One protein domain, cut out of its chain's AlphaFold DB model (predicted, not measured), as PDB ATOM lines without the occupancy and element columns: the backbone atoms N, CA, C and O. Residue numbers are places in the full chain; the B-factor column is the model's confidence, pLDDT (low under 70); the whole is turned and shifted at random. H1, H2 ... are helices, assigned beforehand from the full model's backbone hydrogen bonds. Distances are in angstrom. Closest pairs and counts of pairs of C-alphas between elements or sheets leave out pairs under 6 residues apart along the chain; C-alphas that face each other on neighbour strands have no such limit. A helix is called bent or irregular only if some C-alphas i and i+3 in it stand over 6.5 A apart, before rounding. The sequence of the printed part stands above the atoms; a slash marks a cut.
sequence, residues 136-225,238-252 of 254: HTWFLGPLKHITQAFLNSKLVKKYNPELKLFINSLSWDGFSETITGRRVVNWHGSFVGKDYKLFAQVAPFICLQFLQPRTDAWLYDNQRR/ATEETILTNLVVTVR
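AT A GLANCE: This is residues 136 to 225 and 238 to 252 of the 254 residues of an uncharacterized protein of Choiromyces venosus 120613-1 (UniProt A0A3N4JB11). A small helical body is built round one sharply bent helix, H5: H1 packs across its first arm, while H7 and the short H2 pack on its second. The hairpin of H3 and H4 makes another side of the body, and residues 213 to 225, with H6, stick out as an arm. The 105 printed residues have seven named helices, H1 to H7 in order, and no named strand: all helix. The whole is compact, with a radius of gyration of the C-alphas of 14.8 A and spans of 45 by 31 by 27 A.

IN THESE COORDINATES: H5, residues 193 to 211, is one helix by its hydrogen bonds but bent, C-alphas 201 and 204 being 7.0 A apart; its arms are H5a, residues 193 to 201, 12.9 A, and H5b, residues 204 to 211, 9.9 A. H1, residues 136 to 152, measures 21.1 A from C-alpha 136 at (226.158, 216.508, 203.804). H2 is residues 154 to 157, H3 160 to 169, 14.2 A, H4 181 to 186, and H6 217 to 225, 12.4 A. H7, residues 240 to 252, measures 19.6 A and ends with C-alpha 252 at (236.867, 236.365, 199.604).

HOW THE PARTS SIT: H5a and H5b stand at a steep tilt of 67 degrees, only just short of about perpendicular. H1, with residues 140 to 147 alone, touches H5a at a steep tilt of 62 degrees, closest at the C-alphas of Lys 144 and Tyr 196, 6.6 A. H7 touches H5b at a shallow tilt of 24 degrees, opposite ways, closest at the C-alphas of Pro 204 and Val 248, 7.3 A. H2 only just touches H5b, with 3 pairs of C-alphas within 8 A, the closest Val 156 and Phe 210, 7.0 A. H3 and H4, a hairpin, touch at 25 degrees, a shallow tilt, the C-alphas of Lys 164 and Gly 181 being closest at 3.9 A. H6 touches no helix. Every O i to N i+4 pair is within hydrogen-bond range in H3, H4, H5a and H5b, against 9 of 13 in H1, 3 of 5 in H6 and 7 of 9 in H7; H2 is too short for one.

THE WHOLE: The C-alphas farthest apart, of Ser 190 and Arg 224, are 45.6 A apart. Residues 226 to 237 are not printed; C-alphas 225 and 238 are 20.0 A apart across this cut. H3 to H4 is a long link. pLDDT is under 70 in residues 136 to 139, 212 to 225 and 238 to 252.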
ATOM      1  N   HIS A 136     225.451 217.328 204.777       60.06
ATOM      2  CA  HIS A 136     226.158 216.508 203.804       60.06
ATOM      3  C   HIS A 136     225.906 216.952 202.368       60.06
ATOM      4  O   HIS A 136     226.692 216.594 201.491       60.06
ATOM      5  N   THR A 137     224.855 217.732 202.110       61.62
ATOM      6  CA  THR A 137     224.503 218.131 200.742       61.62
ATOM      7  C   THR A 137     224.852 219.575 200.396       61.62
ATOM      8  O   THR A 137     225.194 219.819 199.245       61.62
ATOM      9  N   TRP A 138     224.849 220.512 201.348       63.09
ATOM     10  CA  TRP A 138     225.323 221.885 201.109       63.09
ATOM     11  C   TRP A 138     226.745 222.113 201.600       63.09
ATOM     12  O   TRP A 138     227.534 222.731 200.893       63.09
ATOM     13  N   PHE A 139     227.101 221.591 202.776       65.75
ATOM     14  CA  PHE A 139     228.417 221.863 203.352       65.75
ATOM     15  C   PHE A 139     229.461 220.832 202.908       65.75
ATOM     16  O   PHE A 139     230.454 221.192 202.278       65.75
ATOM     17  N   LEU A 140     229.247 219.539 203.171       70.62
ATOM     18  CA  LEU A 140     230.260 218.517 202.863       70.62
ATOM     19  C   LEU A 140     230.227 218.029 201.412       70.62
ATOM     20  O   LEU A 140     231.268 217.652 200.886       70.62
ATOM     21  N   GLY A 141     229.068 218.022 200.753       74.31
ATOM     22  CA  GLY A 141     228.908 217.495 199.393       74.31
ATOM     23  C   GLY A 141     229.702 218.289 198.348       74.31
ATOM     24  O   GLY A 141     230.610 217.727 197.729       74.31
ATOM     25  N   PRO A 142     229.419 219.593 198.169       77.06
ATOM     26  CA  PRO A 142     230.156 220.459 197.255       77.06
ATOM     27  C   PRO A 142     231.642 220.489 197.594       77.06
ATOM     28  O   PRO A 142     232.472 220.276 196.712       77.06
ATOM     29  N   LEU A 143     231.982 220.631 198.879       81.62
ATOM     30  CA  LEU A 143     233.367 220.643 199.339       81.62
ATOM     31  C   LEU A 143     234.104 219.342 198.995       81.62
ATOM     32  O   LEU A 143     235.234 219.392 198.512       81.62
ATOM     33  N   LYS A 144     233.462 218.180 199.169       85.00
ATOM     34  CA  LYS A 144     234.006 216.878 198.768       85.00
ATOM     35  C   LYS A 144     234.313 216.834 197.282       85.00
ATOM     36  O   LYS A 144     235.400 216.403 196.900       85.00
ATOM     37  N   HIS A 145     233.371 217.256 196.449       80.44
ATOM     38  CA  HIS A 145     233.535 217.199 195.002       80.44
ATOM     39  C   HIS A 145     234.573 218.199 194.495       80.44
ATOM     40  O   HIS A 145     235.427 217.802 193.706       80.44
ATOM     41  N   ILE A 146     234.569 219.435 195.004       82.50
ATOM     42  CA  ILE A 146     235.579 220.454 194.687       82.50
ATOM     43  C   ILE A 146     236.963 219.966 195.114       82.50
ATOM     44  O   ILE A 146     237.881 219.970 194.303       82.50
ATOM     45  N   THR A 147     237.105 219.454 196.340       87.69
ATOM     46  CA  THR A 147     238.371 218.896 196.845       87.69
ATOM     47  C   THR A 147     238.862 217.746 195.969       87.69
ATOM     48  O   THR A 147     240.032 217.696 195.595       87.69
ATOM     49  N   GLN A 148     237.970 216.817 195.609       88.19
ATOM     50  CA  GLN A 148     238.323 215.690 194.750       88.19
ATOM     51  C   GLN A 148     238.694 216.130 193.336       88.19
ATOM     52  O   GLN A 148     239.633 215.565 192.786       88.19
ATOM     53  N   ALA A 149     237.985 217.088 192.743       84.94
ATOM     54  CA  ALA A 149     238.312 217.625 191.425       84.94
ATOM     55  C   ALA A 149     239.666 218.345 191.459       84.94
ATOM     56  O   ALA A 149     240.544 218.041 190.657       84.94
ATOM     57  N   PHE A 150     239.870 219.202 192.461       87.31
ATOM     58  CA  PHE A 150     241.096 219.956 192.674       87.31
ATOM     59  C   PHE A 150     242.323 219.045 192.814       87.31
ATOM     60  O   PHE A 150     243.258 219.148 192.021       87.31
ATOM     61  N   LEU A 151     242.298 218.094 193.753       89.56
ATOM     62  CA  LEU A 151     243.414 217.166 193.983       89.56
ATOM     63  C   LEU A 151     243.612 216.169 192.830       89.56
ATOM     64  O   LEU A 151     244.707 215.642 192.650       89.56
ATOM     65  N   ASN A 152     242.573 215.907 192.026       88.00
ATOM     66  CA  ASN A 152     242.701 215.074 190.831       88.00
ATOM     67  C   ASN A 152     243.140 215.821 189.574       88.00
ATOM     68  O   ASN A 152     243.486 215.138 188.601       88.00
ATOM     69  N   SER A 153     243.115 217.155 189.584       85.19
ATOM     70  CA  SER A 153     243.505 217.982 188.446       85.19
ATOM     71  C   SER A 153     244.962 217.722 188.060       85.19
ATOM     72  O   SER A 153     245.816 217.429 188.905       85.19
ATOM     73  N   LYS A 154     245.267 217.833 186.763       83.12
ATOM     74  CA  LYS A 154     246.642 217.660 186.261       83.12
ATOM     75  C   LYS A 154     247.602 218.690 186.868       83.12
ATOM     76  O   LYS A 154     248.765 218.373 187.099       83.12
ATOM     77  N   LEU A 155     247.082 219.881 187.160       79.88
ATOM     78  CA  LEU A 155     247.791 221.018 187.742       79.88
ATOM     79  C   LEU A 155     248.401 220.669 189.096       79.88
ATOM     80  O   LEU A 155     249.601 220.822 189.300       79.88
ATOM     81  N   VAL A 156     247.576 220.135 189.997       82.50
ATOM     82  CA  VAL A 156     247.994 219.790 191.357       82.50
ATOM     83  C   VAL A 156     248.771 218.478 191.369       82.50
ATOM     84  O   VAL A 156     249.801 218.385 192.034       82.50
ATOM     85  N   LYS A 157     248.344 217.481 190.576       86.31
ATOM     86  CA  LYS A 157     249.012 216.170 190.517       86.31
ATOM     87  C   LYS A 157     250.481 216.249 190.120       86.31
ATOM     88  O   LYS A 157     251.268 215.424 190.586       86.31
ATOM     89  N   LYS A 158     250.852 217.226 189.285       87.06
ATOM     90  CA  LYS A 158     252.246 217.485 188.898       87.06
ATOM     91  C   LYS A 158     253.148 217.728 190.114       87.06
ATOM     92  O   LYS A 158     254.298 217.310 190.087       87.06
ATOM     93  N   TYR A 159     252.613 218.348 191.163       88.44
ATOM     94  CA  TYR A 159     253.346 218.737 192.368       88.44
ATOM     95  C   TYR A 159     253.029 217.839 193.568       88.44
ATOM     96  O   TYR A 159     253.136 218.265 194.712       88.44
ATOM     97  N   ASN A 160     252.584 216.598 193.347       91.50
ATOM     98  CA  ASN A 160     252.226 215.679 194.431       91.50
ATOM     99  C   ASN A 160     253.346 215.474 195.480       91.50
ATOM    100  O   ASN A 160     253.034 215.485 196.677       91.50
ATOM    101  N   PRO A 161     254.628 215.284 195.102       93.81
ATOM    102  CA  PRO A 161     255.720 215.184 196.072       93.81
ATOM    103  C   PRO A 161     255.875 216.452 196.923       93.81
ATOM    104  O   PRO A 161     255.952 216.369 198.150       93.81
ATOM    105  N   GLU A 162     255.862 217.622 196.290       93.38
ATOM    106  CA  GLU A 162     256.016 218.924 196.933       93.38
ATOM    107  C   GLU A 162     254.804 219.270 197.796       93.38
ATOM    108  O   GLU A 162     254.965 219.759 198.908       93.38
ATOM    109  N   LEU A 163     253.594 218.950 197.338       92.50
ATOM    110  CA  LEU A 163     252.354 219.100 198.092       92.50
ATOM    111  C   LEU A 163     252.385 218.252 199.361       92.50
ATOM    112  O   LEU A 163     252.026 218.724 200.439       92.50
ATOM    113  N   LYS A 164     252.850 217.002 199.260       95.94
ATOM    114  CA  LYS A 164     253.003 216.126 200.425       95.94
ATOM    115  C   LYS A 164     253.957 216.736 201.454       95.94
ATOM    116  O   LYS A 164     253.648 216.700 202.645       95.94
ATOM    117  N   LEU A 165     255.093 217.272 201.007       95.25
ATOM    118  CA  LEU A 165     256.065 217.932 201.882       95.25
ATOM    119  C   LEU A 165     255.495 219.218 202.484       95.25
ATOM    120  O   LEU A 165     255.587 219.401 203.692       95.25
ATOM    121  N   PHE A 166     254.833 220.041 201.672       94.12
ATOM    122  CA  PHE A 166     254.209 221.292 202.091       94.12
ATOM    123  C   PHE A 166     253.195 221.074 203.217       94.12
ATOM    124  O   PHE A 166     253.296 221.709 204.262       94.12
ATOM    125  N   ILE A 167     252.277 220.115 203.056       94.31
ATOM    126  CA  ILE A 167     251.288 219.783 204.093       94.31
ATOM    127  C   ILE A 167     251.966 219.273 205.368       94.31
ATOM    128  O   ILE A 167     251.561 219.638 206.469       94.31
ATOM    129  N   ASN A 168     253.006 218.448 205.232       94.75
ATOM    130  CA  ASN A 168     253.759 217.949 206.381       94.75
ATOM    131  C   ASN A 168     254.580 219.046 207.083       94.75
ATOM    132  O   ASN A 168     254.927 218.860 208.244       94.75
ATOM    133  N   SER A 169     254.898 220.153 206.403       94.19
ATOM    134  CA  SER A 169     255.621 221.291 206.984       94.19
ATOM    135  C   SER A 169     254.724 222.339 207.645       94.19
ATOM    136  O   SER A 169     255.245 223.240 208.294       94.19
ATOM    137  N   LEU A 170     253.400 222.260 207.472       90.75
ATOM    138  CA  LEU A 170     252.485 223.197 208.124       90.75
ATOM    139  C   LEU A 170     252.548 223.026 209.646       90.75
ATOM    140  O   LEU A 170     252.544 221.899 210.147       90.75
ATOM    141  N   SER A 171     252.553 224.145 210.374       90.56
ATOM    142  CA  SER A 171     252.228 224.109 211.800       90.56
ATOM    143  C   SER A 171     250.734 223.832 211.945       90.56
ATOM    144  O   SER A 171     249.900 224.471 211.303       90.56
ATOM    145  N   TRP A 172     250.421 222.856 212.791       90.50
ATOM    146  CA  TRP A 172     249.057 222.495 213.164       90.50
ATOM    147  C   TRP A 172     248.701 223.000 214.566       90.50
ATOM    148  O   TRP A 172     247.732 222.536 215.169       90.50
ATOM    149  N   ASP A 173     249.479 223.942 215.097       90.62
ATOM    150  CA  ASP A 173     249.228 224.516 216.412       90.62
ATOM    151  C   ASP A 173     247.871 225.230 216.420       90.62
ATOM    152  O   ASP A 173     247.534 225.997 215.517       90.62
ATOM    153  N   GLY A 174     247.056 224.941 217.436       85.25
ATOM    154  CA  GLY A 174     245.689 225.459 217.545       85.25
ATOM    155  C   GLY A 174     244.617 224.623 216.834       85.25
ATOM    156  O   GLY A 174     243.431 224.924 216.974       85.25
ATOM    157  N   PHE A 175     244.988 223.546 216.135       85.31
ATOM    158  CA  PHE A 175     244.034 222.582 215.591       85.31
ATOM    159  C   PHE A 175     243.853 221.391 216.537       85.31
ATOM    160  O   PHE A 175     244.808 220.871 217.105       85.31
ATOM    161  N   SER A 176     242.617 220.904 216.673       86.75
ATOM    162  CA  SER A 176     242.325 219.693 217.458       86.75
ATOM    163  C   SER A 176     242.791 218.404 216.773       86.75
ATOM    164  O   SER A 176     242.899 217.363 217.411       86.75
ATOM    165  N   GLU A 177     243.002 218.451 215.458       88.88
ATOM    166  CA  GLU A 177     243.366 217.317 214.615       88.88
ATOM    167  C   GLU A 177     244.258 217.785 213.461       88.88
ATOM    168  O   GLU A 177     244.222 218.952 213.073       88.88
ATOM    169  N   THR A 178     245.021 216.863 212.874       91.94
ATOM    170  CA  THR A 178     245.939 217.158 211.768       91.94
ATOM    171  C   THR A 178     245.634 216.295 210.549       91.94
ATOM    172  O   THR A 178     245.099 215.186 210.659       91.94
ATOM    173  N   ILE A 179     245.986 216.796 209.364       93.56
ATOM    174  CA  ILE A 179     245.916 216.028 208.122       93.56
ATOM    175  C   ILE A 179     247.315 215.868 207.532       93.56
ATOM    176  O   ILE A 179     248.062 216.826 207.367       93.56
ATOM    177  N   THR A 180     247.695 214.630 207.221       94.50
ATOM    178  CA  THR A 180     249.034 214.341 206.696       94.50
ATOM    179  C   THR A 180     249.086 214.524 205.185       94.50
ATOM    180  O   THR A 180     248.128 214.205 204.473       94.50
ATOM    181  N   GLY A 181     250.242 214.926 204.658       94.81
ATOM    182  CA  GLY A 181     250.448 215.058 203.216       94.81
ATOM    183  C   GLY A 181     250.215 213.743 202.467       94.81
ATOM    184  O   GLY A 181     249.661 213.740 201.372       94.81
ATOM    185  N   ARG A 182     250.542 212.594 203.084       95.12
ATOM    186  CA  ARG A 182     250.218 211.266 202.526       95.12
ATOM    187  C   ARG A 182     248.708 211.080 202.375       95.12
ATOM    188  O   ARG A 182     248.266 210.555 201.358       95.12
ATOM    189  N   ARG A 183     247.924 211.498 203.373       94.69
ATOM    190  CA  ARG A 183     246.461 211.403 203.335       94.69
ATOM    191  C   ARG A 183     245.891 212.296 202.231       94.69
ATOM    192  O   ARG A 183     245.047 211.821 201.480       94.69
ATOM    193  N   VAL A 184     246.408 213.518 202.079       94.38
ATOM    194  CA  VAL A 184     246.007 214.455 201.012       94.38
ATOM    195  C   VAL A 184     246.340 213.927 199.618       94.38
ATOM    196  O   VAL A 184     245.483 213.939 198.745       94.38
ATOM    197  N   VAL A 185     247.554 213.428 199.393       94.25
ATOM    198  CA  VAL A 185     248.004 213.057 198.043       94.25
ATOM    199  C   VAL A 185     247.512 211.675 197.618       94.25
ATOM    200  O   VAL A 185     247.105 211.486 196.476       94.25
ATOM    201  N   ASN A 186     247.522 210.694 198.524       93.50
ATOM    202  CA  ASN A 186     247.242 209.304 198.164       93.50
ATOM    203  C   ASN A 186     245.806 208.881 198.490       93.50
ATOM    204  O   ASN A 186     245.281 207.975 197.845       93.50
ATOM    205  N   TRP A 187     245.178 209.482 199.507       92.88
ATOM    206  CA  TRP A 187     243.943 208.963 200.108       92.88
ATOM    207  C   TRP A 187     242.811 209.994 200.204       92.88
ATOM    208  O   TRP A 187     241.851 209.785 200.944       92.88
ATOM    209  N   HIS A 188     242.855 211.065 199.407       90.62
ATOM    210  CA  HIS A 188     241.814 212.102 199.397       90.62
ATOM    211  C   HIS A 188     240.416 211.610 198.995       90.62
ATOM    212  O   HIS A 188     239.403 212.226 199.327       90.62
ATOM    213  N   GLY A 189     240.327 210.468 198.307       86.00
ATOM    214  CA  GLY A 189     239.053 209.796 198.038       86.00
ATOM    215  C   GLY A 189     238.345 209.279 199.299       86.00
ATOM    216  O   GLY A 189     237.123 209.143 199.286       86.00
ATOM    217  N   SER A 190     239.102 209.044 200.375       87.75
ATOM    218  CA  SER A 190     238.634 208.489 201.655       87.75
ATOM    219  C   SER A 190     238.556 209.537 202.769       87.75
ATOM    220  O   SER A 190     238.533 209.185 203.949       87.75
ATOM    221  N   PHE A 191     238.561 210.824 202.415       90.69
ATOM    222  CA  PHE A 191     238.324 211.893 203.378       90.69
ATOM    223  C   PHE A 191     236.951 211.728 204.034       90.69
ATOM    224  O   PHE A 191     235.948 211.449 203.370       90.69
ATOM    225  N   VAL A 192     236.918 211.923 205.346       86.06
ATOM    226  CA  VAL A 192     235.690 212.039 206.139       86.06
ATOM    227  C   VAL A 192     235.419 213.512 206.464       86.06
ATOM    228  O   VAL A 192     236.221 214.383 206.130       86.06
ATOM    229  N   GLY A 193     234.295 213.821 207.119       82.38
ATOM    230  CA  GLY A 193     233.873 215.208 207.370       82.38
ATOM    231  C   GLY A 193     234.953 216.099 207.997       82.38
ATOM    232  O   GLY A 193     235.150 217.232 207.556       82.38
ATOM    233  N   LYS A 194     235.722 215.562 208.954       86.62
ATOM    234  CA  LYS A 194     236.856 216.272 209.562       86.62
ATOM    235  C   LYS A 194     237.988 216.589 208.583       86.62
ATOM    236  O   LYS A 194     238.519 217.694 208.613       86.62
ATOM    237  N   ASP A 195     238.312 215.663 207.681       91.06
ATOM    238  CA  ASP A 195     239.380 215.852 206.700       91.06
ATOM    239  C   ASP A 195     238.992 216.950 205.711       91.06
ATOM    240  O   ASP A 195     239.813 217.802 205.397       91.06
ATOM    241  N   TYR A 196     237.732 216.971 205.259       87.75
ATOM    242  CA  TYR A 196     237.237 218.036 204.385       87.75
ATOM    243  C   TYR A 196     237.273 219.397 205.080       87.75
ATOM    244  O   TYR A 196     237.702 220.371 204.466       87.75
ATOM    245  N   LYS A 197     236.887 219.466 206.361       85.88
ATOM    246  CA  LYS A 197     236.964 220.701 207.152       85.88
ATOM    247  C   LYS A 197     238.406 221.207 207.275       85.88
ATOM    248  O   LYS A 197     238.645 222.382 207.019       85.88
ATOM    249  N   LEU A 198     239.351 220.335 207.633       90.00
ATOM    250  CA  LEU A 198     240.774 220.684 207.720       90.00
ATOM    251  C   LEU A 198     241.330 221.091 206.354       90.00
ATOM    252  O   LEU A 198     241.980 222.126 206.232       90.00
ATOM    253  N   PHE A 199     241.026 220.315 205.312       90.88
ATOM    254  CA  PHE A 199     241.472 220.594 203.954       90.88
ATOM    255  C   PHE A 199     240.974 221.952 203.461       90.88
ATOM    256  O   PHE A 199     241.759 222.706 202.903       90.88
ATOM    257  N   ALA A 200     239.709 222.303 203.714       88.25
ATOM    258  CA  ALA A 200     239.156 223.603 203.337       88.25
ATOM    259  C   ALA A 200     239.930 224.782 203.947       88.25
ATOM    260  O   ALA A 200     240.062 225.817 203.303       88.25
ATOM    261  N   GLN A 201     240.466 224.618 205.161       87.75
ATOM    262  CA  GLN A 201     241.242 225.658 205.838       87.75
ATOM    263  C   GLN A 201     242.655 225.797 205.262       87.75
ATOM    264  O   GLN A 201     243.173 226.908 205.187       87.75
ATOM    265  N   VAL A 202     243.266 224.697 204.806       89.44
ATOM    266  CA  VAL A 202     244.612 224.733 204.206       89.44
ATOM    267  C   VAL A 202     244.614 224.936 202.689       89.44
ATOM    268  O   VAL A 202     245.620 225.370 202.129       89.44
ATOM    269  N   ALA A 203     243.494 224.666 202.012       88.56
ATOM    270  CA  ALA A 203     243.355 224.760 200.560       88.56
ATOM    271  C   ALA A 203     243.770 226.123 199.980       88.56
ATOM    272  O   ALA A 203     244.485 226.113 198.978       88.56
ATOM    273  N   PRO A 204     243.440 227.282 200.592       86.12
ATOM    274  CA  PRO A 204     243.913 228.572 200.099       86.12
ATOM    275  C   PRO A 204     245.442 228.652 200.004       86.12
ATOM    276  O   PRO A 204     245.959 229.125 198.998       86.12
ATOM    277  N   PHE A 205     246.175 228.129 200.992       87.12
ATOM    278  CA  PHE A 205     247.643 228.137 200.973       87.12
ATOM    279  C   PHE A 205     248.214 227.211 199.897       87.12
ATOM    280  O   PHE A 205     249.208 227.550 199.262       87.12
ATOM    281  N   ILE A 206     247.558 226.076 199.644       87.81
ATOM    282  CA  ILE A 206     247.917 225.181 198.538       87.81
ATOM    283  C   ILE A 206     247.724 225.910 197.200       87.81
ATOM    284  O   ILE A 206     248.616 225.896 196.354       87.81
ATOM    285  N   CYS A 207     246.589 226.588 197.014       84.62
ATOM    286  CA  CYS A 207     246.333 227.367 195.805       84.62
ATOM    287  C   CYS A 207     247.380 228.475 195.619       84.62
ATOM    288  O   CYS A 207     247.924 228.620 194.528       84.62
ATOM    289  N   LEU A 208     247.718 229.208 196.684       82.62
ATOM    290  CA  LEU A 208     248.756 230.241 196.642       82.62
ATOM    291  C   LEU A 208     250.124 229.664 196.253       82.62
ATOM    292  O   LEU A 208     250.803 230.216 195.396       82.62
ATOM    293  N   GLN A 209     250.508 228.531 196.836       83.44
ATOM    294  CA  GLN A 209     251.836 227.959 196.636       83.44
ATOM    295  C   GLN A 209     252.016 227.270 195.275       83.44
ATOM    296  O   GLN A 209     253.114 227.309 194.713       83.44
ATOM    297  N   PHE A 210     250.973 226.602 194.771       81.25
ATOM    298  CA  PHE A 210     251.076 225.693 193.622       81.25
ATOM    299  C   PHE A 210     250.327 226.159 192.371       81.25
ATOM    300  O   PHE A 210     250.637 225.670 191.286       81.25
ATOM    301  N   LEU A 211     249.354 227.070 192.500       74.75
ATOM    302  CA  LEU A 211     248.567 227.567 191.365       74.75
ATOM    303  C   LEU A 211     248.861 229.021 191.000       74.75
ATOM    304  O   LEU A 211     248.466 229.448 189.918       74.75
ATOM    305  N   GLN A 212     249.527 229.801 191.859       65.12
ATOM    306  CA  GLN A 212     249.928 231.142 191.445       65.12
ATOM    307  C   GLN A 212     251.008 231.059 190.361       65.12
ATOM    308  O   GLN A 212     251.985 230.322 190.534       65.12
ATOM    309  N   PRO A 213     250.874 231.825 189.259       53.34
ATOM    310  CA  PRO A 213     251.942 231.973 188.287       53.34
ATOM    311  C   PRO A 213     253.191 232.478 189.007       53.34
ATOM    312  O   PRO A 213     253.229 233.600 189.511       53.34
ATOM    313  N   ARG A 214     254.214 231.626 189.091       50.88
ATOM    314  CA  ARG A 214     255.536 231.995 189.602       50.88
ATOM    315  C   ARG A 214     256.245 232.829 188.541       50.88
ATOM    316  O   ARG A 214     257.137 232.344 187.854       50.88
ATOM    317  N   THR A 215     255.809 234.064 188.350       47.03
ATOM    318  CA  THR A 215     256.524 235.017 187.509       47.03
ATOM    319  C   THR A 215     256.418 236.411 188.100       47.03
ATOM    320  O   THR A 215     255.333 236.947 188.327       47.03
ATOM    321  N   ASP A 216     257.579 237.041 188.235       45.31
ATOM    322  CA  ASP A 216     257.782 238.463 188.535       45.31
ATOM    323  C   ASP A 216     257.011 239.403 187.568       45.31
ATOM    324  O   ASP A 216     256.903 240.609 187.784       45.31
ATOM    325  N   ALA A 217     256.400 238.839 186.519       46.59
ATOM    326  CA  ALA A 217     255.519 239.481 185.552       46.59
ATOM    327  C   ALA A 217     254.195 240.013 186.143       46.59
ATOM    328  O   ALA A 217     253.689 241.019 185.648       46.59
ATOM    329  N   TRP A 218     253.633 239.411 187.201       43.81
ATOM    330  CA  TRP A 218     252.358 239.886 187.779       43.81
ATOM    331  C   TRP A 218     252.497 241.247 188.486       43.81
ATOM    332  O   TRP A 218     251.583 242.074 188.438       43.81
ATOM    333  N   LEU A 219     253.663 241.522 189.087       41.59
ATOM    334  CA  LEU A 219     253.972 242.828 189.682       41.59
ATOM    335  C   LEU A 219     254.149 243.918 188.609       41.59
ATOM    336  O   LEU A 219     253.704 245.047 188.812       41.59
ATOM    337  N   TYR A 220     254.715 243.568 187.450       43.94
ATOM    338  CA  TYR A 220     254.848 244.477 186.304       43.94
ATOM    339  C   TYR A 220     253.502 244.777 185.618       43.94
ATOM    340  O   TYR A 220     253.239 245.916 185.230       43.94
ATOM    341  N   ASP A 221     252.622 243.781 185.501       46.09
ATOM    342  CA  ASP A 221     251.328 243.916 184.817       46.09
ATOM    343  C   ASP A 221     250.307 244.741 185.628       46.09
ATOM    344  O   ASP A 221     249.518 245.515 185.080       46.09
ATOM    345  N   ASN A 222     250.377 244.692 186.963       43.09
ATOM    346  CA  ASN A 222     249.521 245.516 187.824       43.09
ATOM    347  C   ASN A 222     249.886 247.010 187.827       43.09
ATOM    348  O   ASN A 222     249.013 247.842 188.073       43.09
ATOM    349  N   GLN A 223     251.128 247.383 187.494       45.41
ATOM    350  CA  GLN A 223     251.477 248.795 187.275       45.41
ATOM    351  C   GLN A 223     250.890 249.346 185.966       45.41
ATOM    352  O   GLN A 223     250.600 250.540 185.885       45.41
ATOM    353  N   ARG A 224     250.665 248.487 184.962       36.22
ATOM    354  CA  ARG A 224     250.021 248.853 183.690       36.22
ATOM    355  C   ARG A 224     248.494 248.879 183.785       36.22
ATOM    356  O   ARG A 224     247.880 249.832 183.312       36.22
ATOM    357  N   ARG A 225     247.880 247.897 184.457       39.97
ATOM    358  CA  ARG A 225     246.410 247.791 184.584       39.97
ATOM    359  C   ARG A 225     245.748 248.887 185.421       39.97
ATOM    360  O   ARG A 225     244.560 249.131 185.248       39.97
ATOM    361  N   ALA A 238     238.360 229.868 179.074       36.78
ATOM    362  CA  ALA A 238     238.750 229.768 180.478       36.78
ATOM    363  C   ALA A 238     239.425 228.407 180.721       36.78
ATOM    364  O   ALA A 238     238.772 227.361 180.748       36.78
ATOM    365  N   THR A 239     240.748 228.419 180.869       48.47
ATOM    366  CA  THR A 239     241.519 227.244 181.268       48.47
ATOM    367  C   THR A 239     241.015 226.763 182.630       48.47
ATOM    368  O   THR A 239     240.544 227.554 183.447       48.47
ATOM    369  N   GLU A 240     241.102 225.458 182.900       42.03
ATOM    370  CA  GLU A 240     240.701 224.843 184.180       42.03
ATOM    371  C   GLU A 240     241.309 225.587 185.396       42.03
ATOM    372  O   GLU A 240     240.669 225.734 186.437       42.03
ATOM    373  N   GLU A 241     242.507 226.156 185.209       42.28
ATOM    374  CA  GLU A 241     243.209 227.071 186.121       42.28
ATOM    375  C   GLU A 241     242.403 228.332 186.466       42.28
ATOM    376  O   GLU A 241     242.305 228.703 187.635       42.28
ATOM    377  N   THR A 242     241.790 228.974 185.471       43.22
ATOM    378  CA  THR A 242     241.001 230.205 185.632       43.22
ATOM    379  C   THR A 242     239.721 229.928 186.419       43.22
ATOM    380  O   THR A 242     239.349 230.701 187.300       43.22
ATOM    381  N   ILE A 243     239.074 228.786 186.168       47.31
ATOM    382  CA  ILE A 243     237.845 228.384 186.866       47.31
ATOM    383  C   ILE A 243     238.144 228.061 188.333       47.31
ATOM    384  O   ILE A 243     237.462 228.579 189.214       47.31
ATOM    385  N   LEU A 244     239.179 227.259 188.616       45.12
ATOM    386  CA  LEU A 244     239.555 226.903 189.989       45.12
ATOM    387  C   LEU A 244     240.041 228.120 190.789       45.12
ATOM    388  O   LEU A 244     239.670 228.271 191.953       45.12
ATOM    389  N   THR A 245     240.807 229.016 190.161       45.22
ATOM    390  CA  THR A 245     241.280 230.252 190.804       45.22
ATOM    391  C   THR A 245     240.115 231.198 191.097       45.22
ATOM    392  O   THR A 245     239.998 231.686 192.220       45.22
ATOM    393  N   ASN A 246     239.186 231.387 190.154       40.31
ATOM    394  CA  ASN A 246     238.004 232.225 190.370       40.31
ATOM    395  C   ASN A 246     237.064 231.641 191.437       40.31
ATOM    396  O   ASN A 246     236.529 232.395 192.249       40.31
ATOM    397  N   LEU A 247     236.909 230.316 191.517       46.06
ATOM    398  CA  LEU A 247     236.060 229.671 192.529       46.06
ATOM    399  C   LEU A 247     236.609 229.858 193.955       46.06
ATOM    400  O   LEU A 247     235.835 229.995 194.898       46.06
ATOM    401  N   VAL A 248     237.937 229.924 194.108       43.81
ATOM    402  CA  VAL A 248     238.609 230.169 195.396       43.81
ATOM    403  C   VAL A 248     238.633 231.661 195.755       43.81
ATOM    404  O   VAL A 248     238.455 232.010 196.920       43.81
ATOM    405  N   VAL A 249     238.806 232.558 194.777       38.75
ATOM    406  CA  VAL A 249     238.863 234.017 195.008       38.75
ATOM    407  C   VAL A 249     237.481 234.616 195.302       38.75
ATOM    408  O   VAL A 249     237.387 235.534 196.115       38.75
ATOM    409  N   THR A 250     236.400 234.072 194.735       32.38
ATOM    410  CA  THR A 250     235.035 234.601 194.951       32.38
ATOM    411  C   THR A 250     234.541 234.402 196.395       32.38
ATOM    412  O   THR A 250     233.726 235.177 196.880       32.38
ATOM    413  N   VAL A 251     235.099 233.441 197.143       33.41
ATOM    414  CA  VAL A 251     234.802 233.247 198.581       33.41
ATOM    415  C   VAL A 251     235.396 234.369 199.455       33.41
ATOM    416  O   VAL A 251     235.068 234.487 200.630       33.41
ATOM    417  N   ARG A 252     236.247 235.237 198.893       29.86
ATOM    418  CA  ARG A 252     236.867 236.365 199.604       29.86
ATOM    419  C   ARG A 252     236.020 237.648 199.596       29.86
ATOM    420  O   ARG A 252     236.488 238.664 200.101       29.86
TER     421      ARG A 252